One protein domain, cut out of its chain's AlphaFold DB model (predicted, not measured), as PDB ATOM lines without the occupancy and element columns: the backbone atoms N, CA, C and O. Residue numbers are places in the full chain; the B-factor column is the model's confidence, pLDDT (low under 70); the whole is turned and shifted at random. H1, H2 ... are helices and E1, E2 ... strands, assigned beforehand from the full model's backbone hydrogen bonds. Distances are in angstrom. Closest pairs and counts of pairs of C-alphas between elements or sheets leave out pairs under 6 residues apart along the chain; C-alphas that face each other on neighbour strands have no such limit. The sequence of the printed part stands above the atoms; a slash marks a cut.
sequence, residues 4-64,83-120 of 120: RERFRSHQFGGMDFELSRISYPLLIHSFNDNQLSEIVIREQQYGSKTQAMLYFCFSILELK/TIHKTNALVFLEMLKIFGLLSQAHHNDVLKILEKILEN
ATOM      1  N   ARG A   4      11.925  22.826 -13.808       95.94
ATOM      2  CA  ARG A   4      11.803  21.550 -14.509       95.94
ATOM      3  C   ARG A   4      11.161  21.799 -15.868       95.94
ATOM      4  O   ARG A   4      10.097  22.411 -15.951       95.94
ATOM      5  N   GLU A   5      11.829  21.358 -16.926       96.88
ATOM      6  CA  GLU A   5      11.340  21.513 -18.294       96.88
ATOM      7  C   GLU A   5      10.200  20.532 -18.598       96.88
ATOM      8  O   GLU A   5      10.069  19.480 -17.963       96.88
ATOM      9  N   ARG A   6       9.386  20.859 -19.608       96.81
ATOM     10  CA  ARG A   6       8.356  19.945 -20.118       96.81
ATOM     11  C   ARG A   6       8.982  18.643 -20.620       96.81
ATOM     12  O   ARG A   6      10.056  18.671 -21.223       96.81
ATOM     13  N   PHE A   7       8.267  17.545 -20.397       97.56
ATOM     14  CA  PHE A   7       8.655  16.222 -20.867       97.56
ATOM     15  C   PHE A   7       8.672  16.142 -22.394       97.56
ATOM     16  O   PHE A   7       7.930  16.859 -23.076       97.56
ATOM     17  N   ARG A   8       9.562  15.300 -22.914       97.12
ATOM     18  CA  ARG A   8       9.684  14.978 -24.333       97.12
ATOM     19  C   ARG A   8      10.016  13.496 -24.462       97.12
ATOM     20  O   ARG A   8      10.906  13.017 -23.760       97.12
ATOM     21  N   SER A   9       9.380  12.826 -25.416       97.31
ATOM     22  CA  SER A   9       9.722  11.451 -25.776       97.31
ATOM     23  C   SER A   9      11.207  11.335 -26.155       97.31
ATOM     24  O   SER A   9      11.760  12.192 -26.856       97.31
ATOM     25  N   HIS A  10      11.863  10.295 -25.648       97.75
ATOM     26  CA  HIS A  10      13.282  10.029 -25.827       97.75
ATOM     27  C   HIS A  10      13.549   8.521 -25.868       97.75
ATOM     28  O   HIS A  10      13.139   7.791 -24.975       97.75
ATOM     29  N   GLN A  11      14.286   8.067 -26.880       97.75
ATOM     30  CA  GLN A  11      14.694   6.671 -27.030       97.75
ATOM     31  C   GLN A  11      16.094   6.450 -26.456       97.75
ATOM     32  O   GLN A  11      17.047   7.123 -26.859       97.75
ATOM     33  N   PHE A  12      16.229   5.482 -25.550       96.56
ATOM     34  CA  PHE A  12      17.511   5.096 -24.963       96.56
ATOM     35  C   PHE A  12      17.585   3.574 -24.808       96.56
ATOM     36  O   PHE A  12      16.727   2.959 -24.183       96.56
ATOM     37  N   GLY A  13      18.599   2.945 -25.409       96.06
ATOM     38  CA  GLY A  13      18.758   1.486 -25.360       96.06
ATOM     39  C   GLY A  13      17.616   0.695 -26.019       96.06
ATOM     40  O   GLY A  13      17.362  -0.435 -25.616       96.06
ATOM     41  N   GLY A  14      16.914   1.280 -27.000       96.69
ATOM     42  CA  GLY A  14      15.775   0.649 -27.685       96.69
ATOM     43  C   GLY A  14      14.453   0.687 -26.909       96.69
ATOM     44  O   GLY A  14      13.512  -0.006 -27.288       96.69
ATOM     45  N   MET A  15      14.378   1.466 -25.827       97.75
ATOM     46  CA  MET A  15      13.173   1.688 -25.028       97.75
ATOM     47  C   MET A  15      12.770   3.170 -25.037       97.75
ATOM     48  O   MET A  15      13.631   4.055 -25.046       97.75
ATOM     49  N   ASP A  16      11.460   3.432 -25.009       97.81
ATOM     50  CA  ASP A  16      10.882   4.779 -24.926       97.81
ATOM     51  C   ASP A  16      10.865   5.305 -23.483       97.81
ATOM     52  O   ASP A  16      10.426   4.621 -22.557       97.81
ATOM     53  N   PHE A  17      11.285   6.556 -23.302       98.19
ATOM     54  CA  PHE A  17      11.265   7.296 -22.039       98.19
ATOM     55  C   PHE A  17      10.676   8.698 -22.230       98.19
ATOM     56  O   PHE A  17      10.739   9.276 -23.311       98.19
ATOM     57  N   GLU A  18      10.186   9.290 -21.142       97.75
ATOM     58  CA  GLU A  18       9.891  10.723 -21.065       97.75
ATOM     59  C   GLU A  18      11.061  11.452 -20.401       97.75
ATOM     60  O   GLU A  18      11.316  11.318 -19.200       97.75
ATOM     61  N   LEU A  19      11.791  12.237 -21.186       97.12
ATOM     62  CA  LEU A  19      12.935  13.006 -20.721       97.12
ATOM     63  C   LEU A  19      12.496  14.402 -20.272       97.12
ATOM     64  O   LEU A  19      11.791  15.113 -20.985       97.12
ATOM     65  N   SER A  20      12.989  14.837 -19.116       97.25
ATOM     66  CA  SER A  20      12.894  16.217 -18.638       97.25
ATOM     67  C   SER A  20      14.230  16.640 -18.032       97.25
ATOM     68  O   SER A  20      14.983  15.808 -17.523       97.25
ATOM     69  N   ARG A  21      14.531  17.939 -18.091       97.31
ATOM     70  CA  ARG A  21      15.724  18.537 -17.485       97.31
ATOM     71  C   ARG A  21      15.344  19.330 -16.245       97.31
ATOM     72  O   ARG A  21      14.336  20.037 -16.240       97.31
ATOM     73  N   ILE A  22      16.172  19.214 -15.212       96.31
ATOM     74  CA  ILE A  22      16.095  20.024 -13.995       96.31
ATOM     75  C   ILE A  22      17.254  21.013 -14.036       96.31
ATOM     76  O   ILE A  22      18.397  20.602 -14.241       96.31
ATOM     77  N   SER A  23      16.961  22.293 -13.827       96.69
ATOM     78  CA  SER A  23      17.958  23.363 -13.853       96.69
ATOM     79  C   SER A  23      18.113  23.991 -12.475       96.69
ATOM     80  O   SER A  23      17.137  24.394 -11.837       96.69
ATOM     81  N   TYR A  24      19.367  24.111 -12.044       96.69
ATOM     82  CA  TYR A  24      19.749  24.673 -10.754       96.69
ATOM     83  C   TYR A  24      20.367  26.060 -10.936       96.69
ATOM     84  O   TYR A  24      21.346  26.181 -11.671       96.69
ATOM     85  N   PRO A  25      19.842  27.102 -10.267       96.00
ATOM     86  CA  PRO A  25      20.475  28.411 -10.281       96.00
ATOM     87  C   PRO A  25      21.850  28.392  -9.604       96.00
ATOM     88  O   PRO A  25      22.019  27.811  -8.527       96.00
ATOM     89  N   LEU A  26      22.786  29.103 -10.225       96.94
ATOM     90  CA  LEU A  26      24.110  29.427  -9.713       96.94
ATOM     91  C   LEU A  26      24.298  30.938  -9.863       96.94
ATOM     92  O   LEU A  26      24.072  31.475 -10.949       96.94
ATOM     93  N   LEU A  27      24.688  31.613  -8.789       97.62
ATOM     94  CA  LEU A  27      25.091  33.018  -8.826       97.62
ATOM     95  C   LEU A  27      26.578  33.098  -8.502       97.62
ATOM     96  O   LEU A  27      27.039  32.414  -7.593       97.62
ATOM     97  N   ILE A  28      27.304  33.936  -9.234       97.81
ATOM     98  CA  ILE A  28      28.735  34.159  -9.033       97.81
ATOM     99  C   ILE A  28      28.932  35.638  -8.726       97.81
ATOM    100  O   ILE A  28      28.442  36.493  -9.465       97.81
ATOM    101  N   HIS A  29      29.652  35.926  -7.646       97.81
ATOM    102  CA  HIS A  29      30.094  37.272  -7.305       97.81
ATOM    103  C   HIS A  29      31.616  37.289  -7.204       97.81
ATOM    104  O   HIS A  29      32.184  36.681  -6.295       97.81
ATOM    105  N   SER A  30      32.267  37.960  -8.151       97.31
ATOM    106  CA  SER A  30      33.723  38.108  -8.178       97.31
ATOM    107  C   SER A  30      34.153  39.280  -7.304       97.31
ATOM    108  O   SER A  30      33.675  40.397  -7.491       97.31
ATOM    109  N   PHE A  31      35.090  39.040  -6.387       96.25
ATOM    110  CA  PHE A  31      35.697  40.094  -5.571       96.25
ATOM    111  C   PHE A  31      36.920  40.703  -6.266       96.25
ATOM    112  O   PHE A  31      37.189  41.895  -6.142       96.25
ATOM    113  N   ASN A  32      37.675  39.864  -6.977       93.75
ATOM    114  CA  ASN A  32      38.821  40.209  -7.818       93.75
ATOM    115  C   ASN A  32      39.151  39.019  -8.743       93.75
ATOM    116  O   ASN A  32      38.435  38.019  -8.744       93.75
ATOM    117  N   ASP A  33      40.245  39.108  -9.501       93.25
ATOM    118  CA  ASP A  33      40.659  38.078 -10.469       93.25
ATOM    119  C   ASP A  33      40.953  36.705  -9.839       93.25
ATOM    120  O   ASP A  33      40.848  35.677 -10.508       93.25
ATOM    121  N   ASN A  34      41.304  36.671  -8.552       94.50
ATOM    122  CA  ASN A  34      41.720  35.456  -7.855       94.50
ATOM    123  C   ASN A  34      40.680  34.922  -6.874       94.50
ATOM    124  O   ASN A  34      40.890  33.830  -6.348       94.50
ATOM    125  N   GLN A  35      39.625  35.681  -6.566       96.62
ATOM    126  CA  GLN A  35      38.688  35.374  -5.487       96.62
ATOM    127  C   GLN A  35      37.250  35.662  -5.916       96.62
ATOM    128  O   GLN A  35      36.915  36.762  -6.363       96.62
ATOM    129  N   LEU A  36      36.376  34.683  -5.707       97.88
ATOM    130  CA  LEU A  36      34.950  34.790  -5.994       97.88
ATOM    131  C   LEU A  36      34.131  34.033  -4.954       97.88
ATOM    132  O   LEU A  36      34.647  33.212  -4.194       97.88
ATOM    133  N   SER A  37      32.834  34.300  -4.936       97.94
ATOM    134  CA  SER A  37      31.869  33.472  -4.227       97.94
ATOM    135  C   SER A  37      30.846  32.883  -5.180       97.94
ATOM    136  O   SER A  37      30.422  33.530  -6.141       97.94
ATOM    137  N   GLU A  38      30.446  31.652  -4.891       98.12
ATOM    138  CA  GLU A  38      29.393  30.945  -5.604       98.12
ATOM    139  C   GLU A  38      28.213  30.719  -4.668       98.12
ATOM    140  O   GLU A  38      28.372  30.207  -3.559       98.12
ATOM    141  N   ILE A  39      27.016  31.075  -5.124       98.00
ATOM    142  CA  ILE A  39      25.769  30.763  -4.435       98.00
ATOM    143  C   ILE A  39      25.047  29.704  -5.248       98.00
ATOM    144  O   ILE A  39      24.539  29.968  -6.341       98.00
ATOM    145  N   VAL A  40      24.974  28.502  -4.691       96.56
ATOM    146  CA  VAL A  40      24.315  27.361  -5.320       96.56
ATOM    147  C   VAL A  40      22.949  27.164  -4.678       96.56
ATOM    148  O   VAL A  40      22.856  26.918  -3.474       96.56
ATOM    149  N   ILE A  41      21.882  27.233  -5.475       95.31
ATOM    150  CA  ILE A  41      20.521  26.975  -4.993       95.31
ATOM    151  C   ILE A  41      20.160  25.512  -5.265       95.31
ATOM    152  O   ILE A  41      20.143  25.070  -6.418       95.31
ATOM    153  N   ARG A  42      19.861  24.763  -4.201       94.69
ATOM    154  CA  ARG A  42      19.470  23.343  -4.233       94.69
ATOM    155  C   ARG A  42      18.215  23.095  -3.405       94.69
ATOM    156  O   ARG A  42      17.779  23.953  -2.639       94.69
ATOM    157  N   GLU A  43      17.628  21.917  -3.548       93.25
ATOM    158  CA  GLU A  43      16.628  21.409  -2.616       93.25
ATOM    159  C   GLU A  43      17.248  21.261  -1.220       93.25
ATOM    160  O   GLU A  43      18.425  20.916  -1.061       93.25
ATOM    161  N   GLN A  44      16.462  21.557  -0.189       89.19
ATOM    162  CA  GLN A  44      16.869  21.346   1.188       89.19
ATOM    163  C   GLN A  44      16.922  19.845   1.487       89.19
ATOM    164  O   GLN A  44      15.963  19.119   1.232       89.19
ATOM    165  N   GLN A  45      18.028  19.374   2.064       81.88
ATOM    166  CA  GLN A  45      18.126  17.977   2.482       81.88
ATOM    167  C   GLN A  45      17.097  17.701   3.591       81.88
ATOM    168  O   GLN A  45      17.042  18.430   4.579       81.88
ATOM    169  N   TYR A  46      16.259  16.676   3.403       83.25
ATOM    170  CA  TYR A  46      15.140  16.329   4.296       83.25
ATOM    171  C   TYR A  46      14.103  17.451   4.519       83.25
ATOM    172  O   TYR A  46      13.342  17.403   5.484       83.25
ATOM    173  N   GLY A  47      14.048  18.452   3.634       82.81
ATOM    174  CA  GLY A  47      13.093  19.561   3.694       82.81
ATOM    175  C   GLY A  47      12.308  19.729   2.394       82.81
ATOM    176  O   GLY A  47      12.678  19.205   1.349       82.81
ATOM    177  N   SER A  48      11.211  20.487   2.448       81.56
ATOM    178  CA  SER A  48      10.378  20.804   1.275       81.56
ATOM    179  C   SER A  48      10.741  22.130   0.596       81.56
ATOM    180  O   SER A  48      10.112  22.518  -0.386       81.56
ATOM    181  N   LYS A  49      11.731  22.855   1.129       89.25
ATOM    182  CA  LYS A  49      12.153  24.176   0.645       89.25
ATOM    183  C   LYS A  49      13.420  24.075  -0.198       89.25
ATOM    184  O   LYS A  49      14.070  23.037  -0.264       89.25
ATOM    185  N   THR A  50      13.792  25.183  -0.826       90.81
ATOM    186  CA  THR A  50      15.129  25.364  -1.396       90.81
ATOM    187  C   THR A  50      16.068  25.978  -0.365       90.81
ATOM    188  O   THR A  50      15.638  26.788   0.457       90.81
ATOM    189  N   GLN A  51      17.349  25.655  -0.462       92.44
ATOM    190  CA  GLN A  51      18.431  26.245   0.316       92.44
ATOM    191  C   GLN A  51      19.477  26.856  -0.621       92.44
ATOM    192  O   GLN A  51      19.710  26.346  -1.719       92.44
ATOM    193  N   ALA A  52      20.093  27.953  -0.184       94.19
ATOM    194  CA  ALA A  52      21.204  28.592  -0.875       94.19
ATOM    195  C   ALA A  52      22.497  28.309  -0.104       94.19
ATOM    196  O   ALA A  52      22.575  28.577   1.093       94.19
ATOM    197  N   MET A  53      23.492  27.748  -0.784       94.69
ATOM    198  CA  MET A  53      24.799  27.420  -0.213       94.69
ATOM    199  C   MET A  53      25.831  28.398  -0.760       94.69
ATOM    200  O   MET A  53      25.941  28.535  -1.977       94.69
ATOM    201  N   LEU A  54      26.563  29.067   0.130       97.25
ATOM    202  CA  LEU A  54      27.631  29.999  -0.220       97.25
ATOM    203  C   LEU A  54      28.984  29.289  -0.152       97.25
ATOM    204  O   LEU A  54      29.359  28.769   0.899       97.25
ATOM    205  N   TYR A  55      29.724  29.318  -1.251       98.00
ATOM    206  CA  TYR A  55      31.099  28.843  -1.342       98.00
ATOM    207  C   TYR A  55      32.024  30.027  -1.593       98.00
ATOM    208  O   TYR A  55      31.690  30.926  -2.359       98.00
ATOM    209  N   PHE A  56      33.191  30.020  -0.954       97.94
ATOM    210  CA  PHE A  56      34.268  30.960  -1.240       97.94
ATOM    211  C   PHE A  56      35.363  30.237  -2.009       97.94
ATOM    212  O   PHE A  56      35.904  29.236  -1.534       97.94
ATOM    213  N   CYS A  57      35.668  30.738  -3.197       97.81
ATOM    214  CA  CYS A  57      36.620  30.143  -4.118       97.81
ATOM    215  C   CYS A  57      37.788  31.102  -4.307       97.81
ATOM    216  O   CYS A  57      37.600  32.309  -4.464       97.81
ATOM    217  N   PHE A  58      38.997  30.556  -4.319       96.88
ATOM    218  CA  PHE A  58      40.205  31.332  -4.531       96.88
ATOM    219  C   PHE A  58      41.270  30.513  -5.262       96.88
ATOM    220  O   PHE A  58      41.276  29.280  -5.205       96.88
ATOM    221  N   SER A  59      42.179  31.202  -5.949       95.19
ATOM    222  CA  SER A  59      43.335  30.569  -6.586       95.19
ATOM    223  C   SER A  59      44.219  29.871  -5.551       95.19
ATOM    224  O   SER A  59      44.532  30.437  -4.507       95.19
ATOM    225  N   ILE A  60      44.717  28.668  -5.864       94.31
ATOM    226  CA  ILE A  60      45.667  27.943  -4.999       94.31
ATOM    227  C   ILE A  60      46.951  28.747  -4.724       94.31
ATOM    228  O   ILE A  60      47.649  28.490  -3.747       94.31
ATOM    229  N   LEU A  61      47.247  29.745  -5.563       93.06
ATOM    230  CA  LEU A  61      48.378  30.660  -5.407       93.06
ATOM    231  C   LEU A  61      48.215  31.635  -4.228       93.06
ATOM    232  O   LEU A  61      49.208  32.177  -3.755       93.06
ATOM    233  N   GLU A  62      46.993  31.831  -3.727       93.75
ATOM    234  CA  GLU A  62      46.707  32.655  -2.540       93.75
ATOM    235  C   GLU A  62      47.158  31.970  -1.233       93.75
ATOM    236  O   GLU A  62      47.221  32.596  -0.171       93.75
ATOM    237  N   LEU A  63      47.473  30.672  -1.289       95.38
ATOM    238  CA  LEU A  63      47.847  29.873  -0.132       95.38
ATOM    239  C   LEU A  63      49.346  29.948   0.165       95.38
ATOM    240  O   LEU A  63      50.194  29.610  -0.662       95.38
ATOM    241  N   LYS A  64      49.678  30.281   1.414       94.00
ATOM    242  CA  LYS A  64      51.045  30.194   1.933       94.00
ATOM    243  C   LYS A  64      51.336  28.793   2.455       94.00
ATOM    244  O   LYS A  64      50.585  28.236   3.254       94.00
ATOM    245  N   THR A  83      45.998  33.843   4.140       94.81
ATOM    246  CA  THR A  83      46.291  34.947   5.065       94.81
ATOM    247  C   THR A  83      45.293  36.089   4.907       94.81
ATOM    248  O   THR A  83      45.167  36.673   3.831       94.81
ATOM    249  N   ILE A  84      44.631  36.451   6.005       95.25
ATOM    250  CA  ILE A  84      43.719  37.595   6.064       95.25
ATOM    251  C   ILE A  84      44.473  38.803   6.628       95.25
ATOM    252  O   ILE A  84      45.123  38.730   7.672       95.25
ATOM    253  N   HIS A  85      44.392  39.926   5.924       93.44
ATOM    254  CA  HIS A  85      45.040  41.190   6.247       93.44
ATOM    255  C   HIS A  85      44.072  42.353   6.016       93.44
ATOM    256  O   HIS A  85      43.052  42.219   5.348       93.44
ATOM    257  N   LYS A  86      44.410  43.543   6.525       94.62
ATOM    258  CA  LYS A  86      43.558  44.740   6.387       94.62
ATOM    259  C   LYS A  86      43.173  45.048   4.932       94.62
ATOM    260  O   LYS A  86      42.083  45.544   4.692       94.62
ATOM    261  N   THR A  87      44.045  44.730   3.977       93.12
ATOM    262  CA  THR A  87      43.833  44.987   2.546       93.12
ATOM    263  C   THR A  87      42.854  44.022   1.873       93.12
ATOM    264  O   THR A  87      42.274  44.400   0.862       93.12
ATOM    265  N   ASN A  88      42.637  42.813   2.409       93.44
ATOM    266  CA  ASN A  88      41.679  41.837   1.862       93.44
ATOM    267  C   ASN A  88      40.476  41.569   2.786       93.44
ATOM    268  O   ASN A  88      39.546  40.873   2.395       93.44
ATOM    269  N   ALA A  89      40.447  42.171   3.978       95.62
ATOM    270  CA  ALA A  89      39.356  42.023   4.941       95.62
ATOM    271  C   ALA A  89      37.980  42.418   4.372       95.62
ATOM    272  O   ALA A  89      36.967  41.836   4.759       95.62
ATOM    273  N   LEU A  90      37.937  43.369   3.430       95.81
ATOM    274  CA  LEU A  90      36.693  43.811   2.793       95.81
ATOM    275  C   LEU A  90      35.971  42.681   2.046       95.81
ATOM    276  O   LEU A  90      34.745  42.662   2.058       95.81
ATOM    277  N   VAL A  91      36.703  41.707   1.491       96.69
ATOM    278  CA  VAL A  91      36.118  40.522   0.836       96.69
ATOM    279  C   VAL A  91      35.228  39.754   1.810       96.69
ATOM    280  O   VAL A  91      34.101  39.394   1.489       96.69
ATOM    281  N   PHE A  92      35.696  39.563   3.043       96.69
ATOM    282  CA  PHE A  92      34.963  38.818   4.065       96.69
ATOM    283  C   PHE A  92      33.763  39.602   4.611       96.69
ATOM    284  O   PHE A  92      32.732  39.007   4.921       96.69
ATOM    285  N   LEU A  93      33.855  40.935   4.685       96.19
ATOM    286  CA  LEU A  93      32.704  41.781   5.025       96.19
ATOM    287  C   LEU A  93      31.638  41.747   3.925       96.19
ATOM    288  O   LEU A  93      30.443  41.677   4.214       96.19
ATOM    289  N   GLU A  94      32.058  41.749   2.663       97.44
ATOM    290  CA  GLU A  94      31.143  41.617   1.536       97.44
ATOM    291  C   GLU A  94      30.513  40.218   1.478       97.44
ATOM    292  O   GLU A  94      29.305  40.104   1.275       97.44
ATOM    293  N   MET A  95      31.269  39.158   1.777       97.56
ATOM    294  CA  MET A  95      30.714  37.813   1.960       97.56
ATOM    295  C   MET A  95      29.670  37.753   3.081       97.56
ATOM    296  O   MET A  95      28.636  37.109   2.910       97.56
ATOM    297  N   LEU A  96      29.902  38.429   4.212       97.88
ATOM    298  CA  LEU A  96      28.928  38.498   5.305       97.88
ATOM    299  C   LEU A  96      27.637  39.198   4.852       97.88
ATOM    300  O   LEU A  96      26.535  38.736   5.154       97.88
ATOM    301  N   LYS A  97      27.766  40.269   4.059       97.88
ATOM    302  CA  LYS A  97      26.625  40.939   3.422       97.88
ATOM    303  C   LYS A  97      25.881  39.993   2.478       97.88
ATOM    304  O   LYS A  97      24.658  39.918   2.565       97.88
ATOM    305  N   ILE A  98      26.590  39.260   1.617       98.12
ATOM    306  CA  ILE A  98      25.997  38.262   0.712       98.12
ATOM    307  C   ILE A  98      25.231  37.208   1.511       98.12
ATOM    308  O   ILE A  98      24.088  36.905   1.175       98.12
ATOM    309  N   PHE A  99      25.818  36.694   2.594       97.69
ATOM    310  CA  PHE A  99      25.175  35.705   3.455       97.69
ATOM    311  C   PHE A  99      23.836  36.215   4.007       97.69
ATOM    312  O   PHE A  99      22.829  35.511   3.948       97.69
ATOM    313  N   GLY A 100      23.786  37.479   4.434       97.38
ATOM    314  CA  GLY A 100      22.561  38.129   4.907       97.38
ATOM    315  C   GLY A 100      21.462  38.295   3.847       97.38
ATOM    316  O   GLY A 100      20.316  38.549   4.209       97.38
ATOM    317  N   LEU A 101      21.773  38.139   2.554       96.19
ATOM    318  CA  LEU A 101      20.797  38.187   1.454       96.19
ATOM    319  C   LEU A 101      20.202  36.809   1.112       96.19
ATOM    320  O   LEU A 101      19.235  36.736   0.355       96.19
ATOM    321  N   LEU A 102      20.763  35.714   1.637       95.06
ATOM    322  CA  LEU A 102      20.417  34.354   1.205       95.06
ATOM    323  C   LEU A 102      19.044  33.880   1.694       95.06
ATOM    324  O   LEU A 102      18.381  33.090   1.021       95.06
ATOM    325  N   SER A 103      18.619  34.313   2.882       93.19
ATOM    326  CA  SER A 103      17.298  34.015   3.439       93.19
ATOM    327  C   SER A 103      16.972  34.957   4.596       93.19
ATOM    328  O   SER A 103      17.866  35.581   5.163       93.19
ATOM    329  N   GLN A 104      15.704  35.009   5.018       94.94
ATOM    330  CA  GLN A 104      15.320  35.779   6.207       94.94
ATOM    331  C   GLN A 104      16.022  35.285   7.482       94.94
ATOM    332  O   GLN A 104      16.341  36.084   8.357       94.94
ATOM    333  N   ALA A 105      16.269  33.976   7.595       94.94
ATOM    334  CA  ALA A 105      16.990  33.418   8.734       94.94
ATOM    335  C   ALA A 105      18.438  33.929   8.756       94.94
ATOM    336  O   ALA A 105      18.863  34.506   9.751       94.94
ATOM    337  N   HIS A 106      19.141  33.837   7.622       96.69
ATOM    338  CA  HIS A 106      20.506  34.351   7.504       96.69
ATOM    339  C   HIS A 106      20.584  35.864   7.706       96.69
ATOM    340  O   HIS A 106      21.512  36.338   8.353       96.69
ATOM    341  N   HIS A 107      19.601  36.620   7.211       97.88
ATOM    342  CA  HIS A 107      19.501  38.056   7.459       97.88
ATOM    343  C   HIS A 107      19.496  38.367   8.962       97.88
ATOM    344  O   HIS A 107      20.299  39.167   9.439       97.88
ATOM    345  N   ASN A 108      18.629  37.684   9.714       98.19
ATOM    346  CA  ASN A 108      18.515  37.872  11.157       98.19
ATOM    347  C   ASN A 108      19.794  37.447  11.896       98.19
ATOM    348  O   ASN A 108      20.200  38.117  12.844       98.19
ATOM    349  N   ASP A 109      20.432  36.356  11.470       98.12
ATOM    350  CA  ASP A 109      21.683  35.884  12.070       98.12
ATOM    351  C   ASP A 109      22.823  36.887  11.851       98.12
ATOM    352  O   ASP A 109      23.552  37.207  12.790       98.12
ATOM    353  N   VAL A 110      22.949  37.441  10.639       98.19
ATOM    354  CA  VAL A 110      23.957  38.466  10.326       98.19
ATOM    355  C   VAL A 110      23.747  39.722  11.162       98.19
ATOM    356  O   VAL A 110      24.718  40.233  11.713       98.19
ATOM    357  N   LEU A 111      22.507  40.199  11.310       98.19
ATOM    358  CA  LEU A 111      22.224  41.360  12.159       98.19
ATOM    359  C   LEU A 111      22.657  41.121  13.609       98.19
ATOM    360  O   LEU A 111      23.370  41.950  14.160       98.19
ATOM    361  N   LYS A 112      22.340  39.956  14.187       98.12
ATOM    362  CA  LYS A 112      22.765  39.605  15.554       98.12
ATOM    363  C   LYS A 112      24.283  39.521  15.705       98.12
ATOM    364  O   LYS A 112      24.824  39.930  16.730       98.12
ATOM    365  N   ILE A 113      24.983  38.985  14.703       97.94
ATOM    366  CA  ILE A 113      26.452  38.959  14.690       97.94
ATOM    367  C   ILE A 113      26.999  40.391  14.688       97.94
ATOM    368  O   ILE A 113      27.894  40.700  15.471       97.94
ATOM    369  N   LEU A 114      26.456  41.266  13.837       97.31
ATOM    370  CA  LEU A 114      26.882  42.662  13.737       97.31
ATOM    371  C   LEU A 114      26.594  43.442  15.022       97.31
ATOM    372  O   LEU A 114      27.493  44.117  15.515       97.31
ATOM    373  N   GLU A 115      25.393  43.306  15.585       97.75
ATOM    374  CA  GLU A 115      25.034  43.858  16.897       97.75
ATOM    375  C   GLU A 115      26.067  43.434  17.939       97.75
ATOM    376  O   GLU A 115      26.654  44.281  18.612       97.75
ATOM    377  N   LYS A 116      26.389  42.135  17.998       97.62
ATOM    378  CA  LYS A 116      27.323  41.639  19.005       97.62
ATOM    379  C   LYS A 116      28.755  42.133  18.816       97.62
ATOM    380  O   LYS A 116      29.464  42.312  19.802       97.62
ATOM    381  N   ILE A 117      29.198  42.322  17.575       96.62
ATOM    382  CA  ILE A 117      30.521  42.882  17.272       96.62
ATOM    383  C   ILE A 117      30.587  44.358  17.677       96.62
ATOM    384  O   ILE A 117      31.607  44.766  18.218       96.62
ATOM    385  N   LEU A 118      29.524  45.131  17.432       96.12
ATOM    386  CA  LEU A 118      29.464  46.573  17.706       96.12
ATOM    387  C   LEU A 118      29.257  46.922  19.190       96.12
ATOM    388  O   LEU A 118      29.521  48.053  19.585       96.12
ATOM    389  N   GLU A 119      28.774  45.979  19.998       94.88
ATOM    390  CA  GLU A 119      28.704  46.106  21.462       94.88
ATOM    391  C   GLU A 119      30.068  45.980  22.167       94.88
ATOM    392  O   GLU A 119      30.168  46.348  23.339       94.88
ATOM    393  N   ASN A 120      31.081  45.413  21.499       64.12
ATOM    394  CA  ASN A 120      32.443  45.271  22.034       64.12
ATOM    395  C   ASN A 120      33.312  46.484  21.693       64.12
ATOM    396  O   ASN A 120      34.240  46.754  22.488       64.12
TER     397      ASN A 120
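AT A GLANCE: This is residues 4 to 64 and 83 to 120 of the 120 residues of the protein "R.Pab1 restriction endonuclease" of Helicobacter pylori GAM264Ai (UniProt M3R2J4). A sheet of three antiparallel strands, E3, E4 and E5, has helix H1 along one face and its other face bare, while H2 folds back from H1 as the second arm of a V, away from the sheet. Far off at the opposite end of the longest axis is a small two-stranded hairpin, E1 and E2, joined to the sheet by the outstretched residues 20 to 25. The printed part has 99 residues with five named strands followed by two named helices, in the class mixed, helices and strands. The sheet's order is E3, E4, E5. The whole is extended, with a radius of gyration of the C-alphas of 19.9 A, and flat, spanning 67 by 34 by 19 A.

IN THESE COORDINATES: In the larger sheet, E3 is residues 26 to 32, 18.3 A long, beginning at C-alpha 26 (24.110, 29.427, -9.713). E4 is residues 35 to 43, 26.3 A, and E5 is residues 50 to 58, 26.0 A. H1 is residues 89 to 101, 19.3 A, and H2 is residues 104 to 118, 21.2 A, ending at C-alpha 118 (29.464, 46.573, 17.706). E1, residues 8 to 12, begins at C-alpha 8 (9.684, 14.978, -24.333) and measures 12.6 A; E2, residues 15 to 19, measures 12.1 A.

HOW THE PARTS SIT: E3, E4 and E5 form a meander, each strand the antiparallel neighbour of the one before. E4 is the inner strand. N 29 and O 37 of the hairpin E3 and E4 are 2.9 A apart, and N 55 and O 38 of the hairpin E4 and E5 are 2.8 A apart, within hydrogen-bond range. H1 is on this sheet, making two layers, a helix on one face of a sheet. Its height over the sheet is 9.5 A, and it lies over E4, along the strands at 18 degrees on the local plane. The closest C-alphas of H1 and E3 are those of Val 91 and Phe 31, 6.4 A apart. H1 and H2, a helical hairpin, touch with residues 96 to 101 and 106 to 111 alone; their closest C-alphas, of Gly 100 and His 107, are 4.0 A apart. They run opposite ways at a steep tilt of 39 degrees. H2 is not on the sheet. In both helices every O i to N i+4 pair is within hydrogen-bond range. The hairpin E1 and E2 is antiparallel, with N 10 and O 17 at 2.8 A; E2 and E3 are apart.

THE WHOLE: The two C-alphas farthest apart, of Gly 14 and Asn 120, are 68.9 A apart. Residues 115 to 120, of which 115 to 118 belong to H2, stand free. Residues 65 to 82 are not printed, and C-alphas 64 and 83 are 7.4 A apart across the cut. Of the links that are printed whole, none is long. Mean pLDDT of the printed part is 95.3; residue 120 alone is under 70.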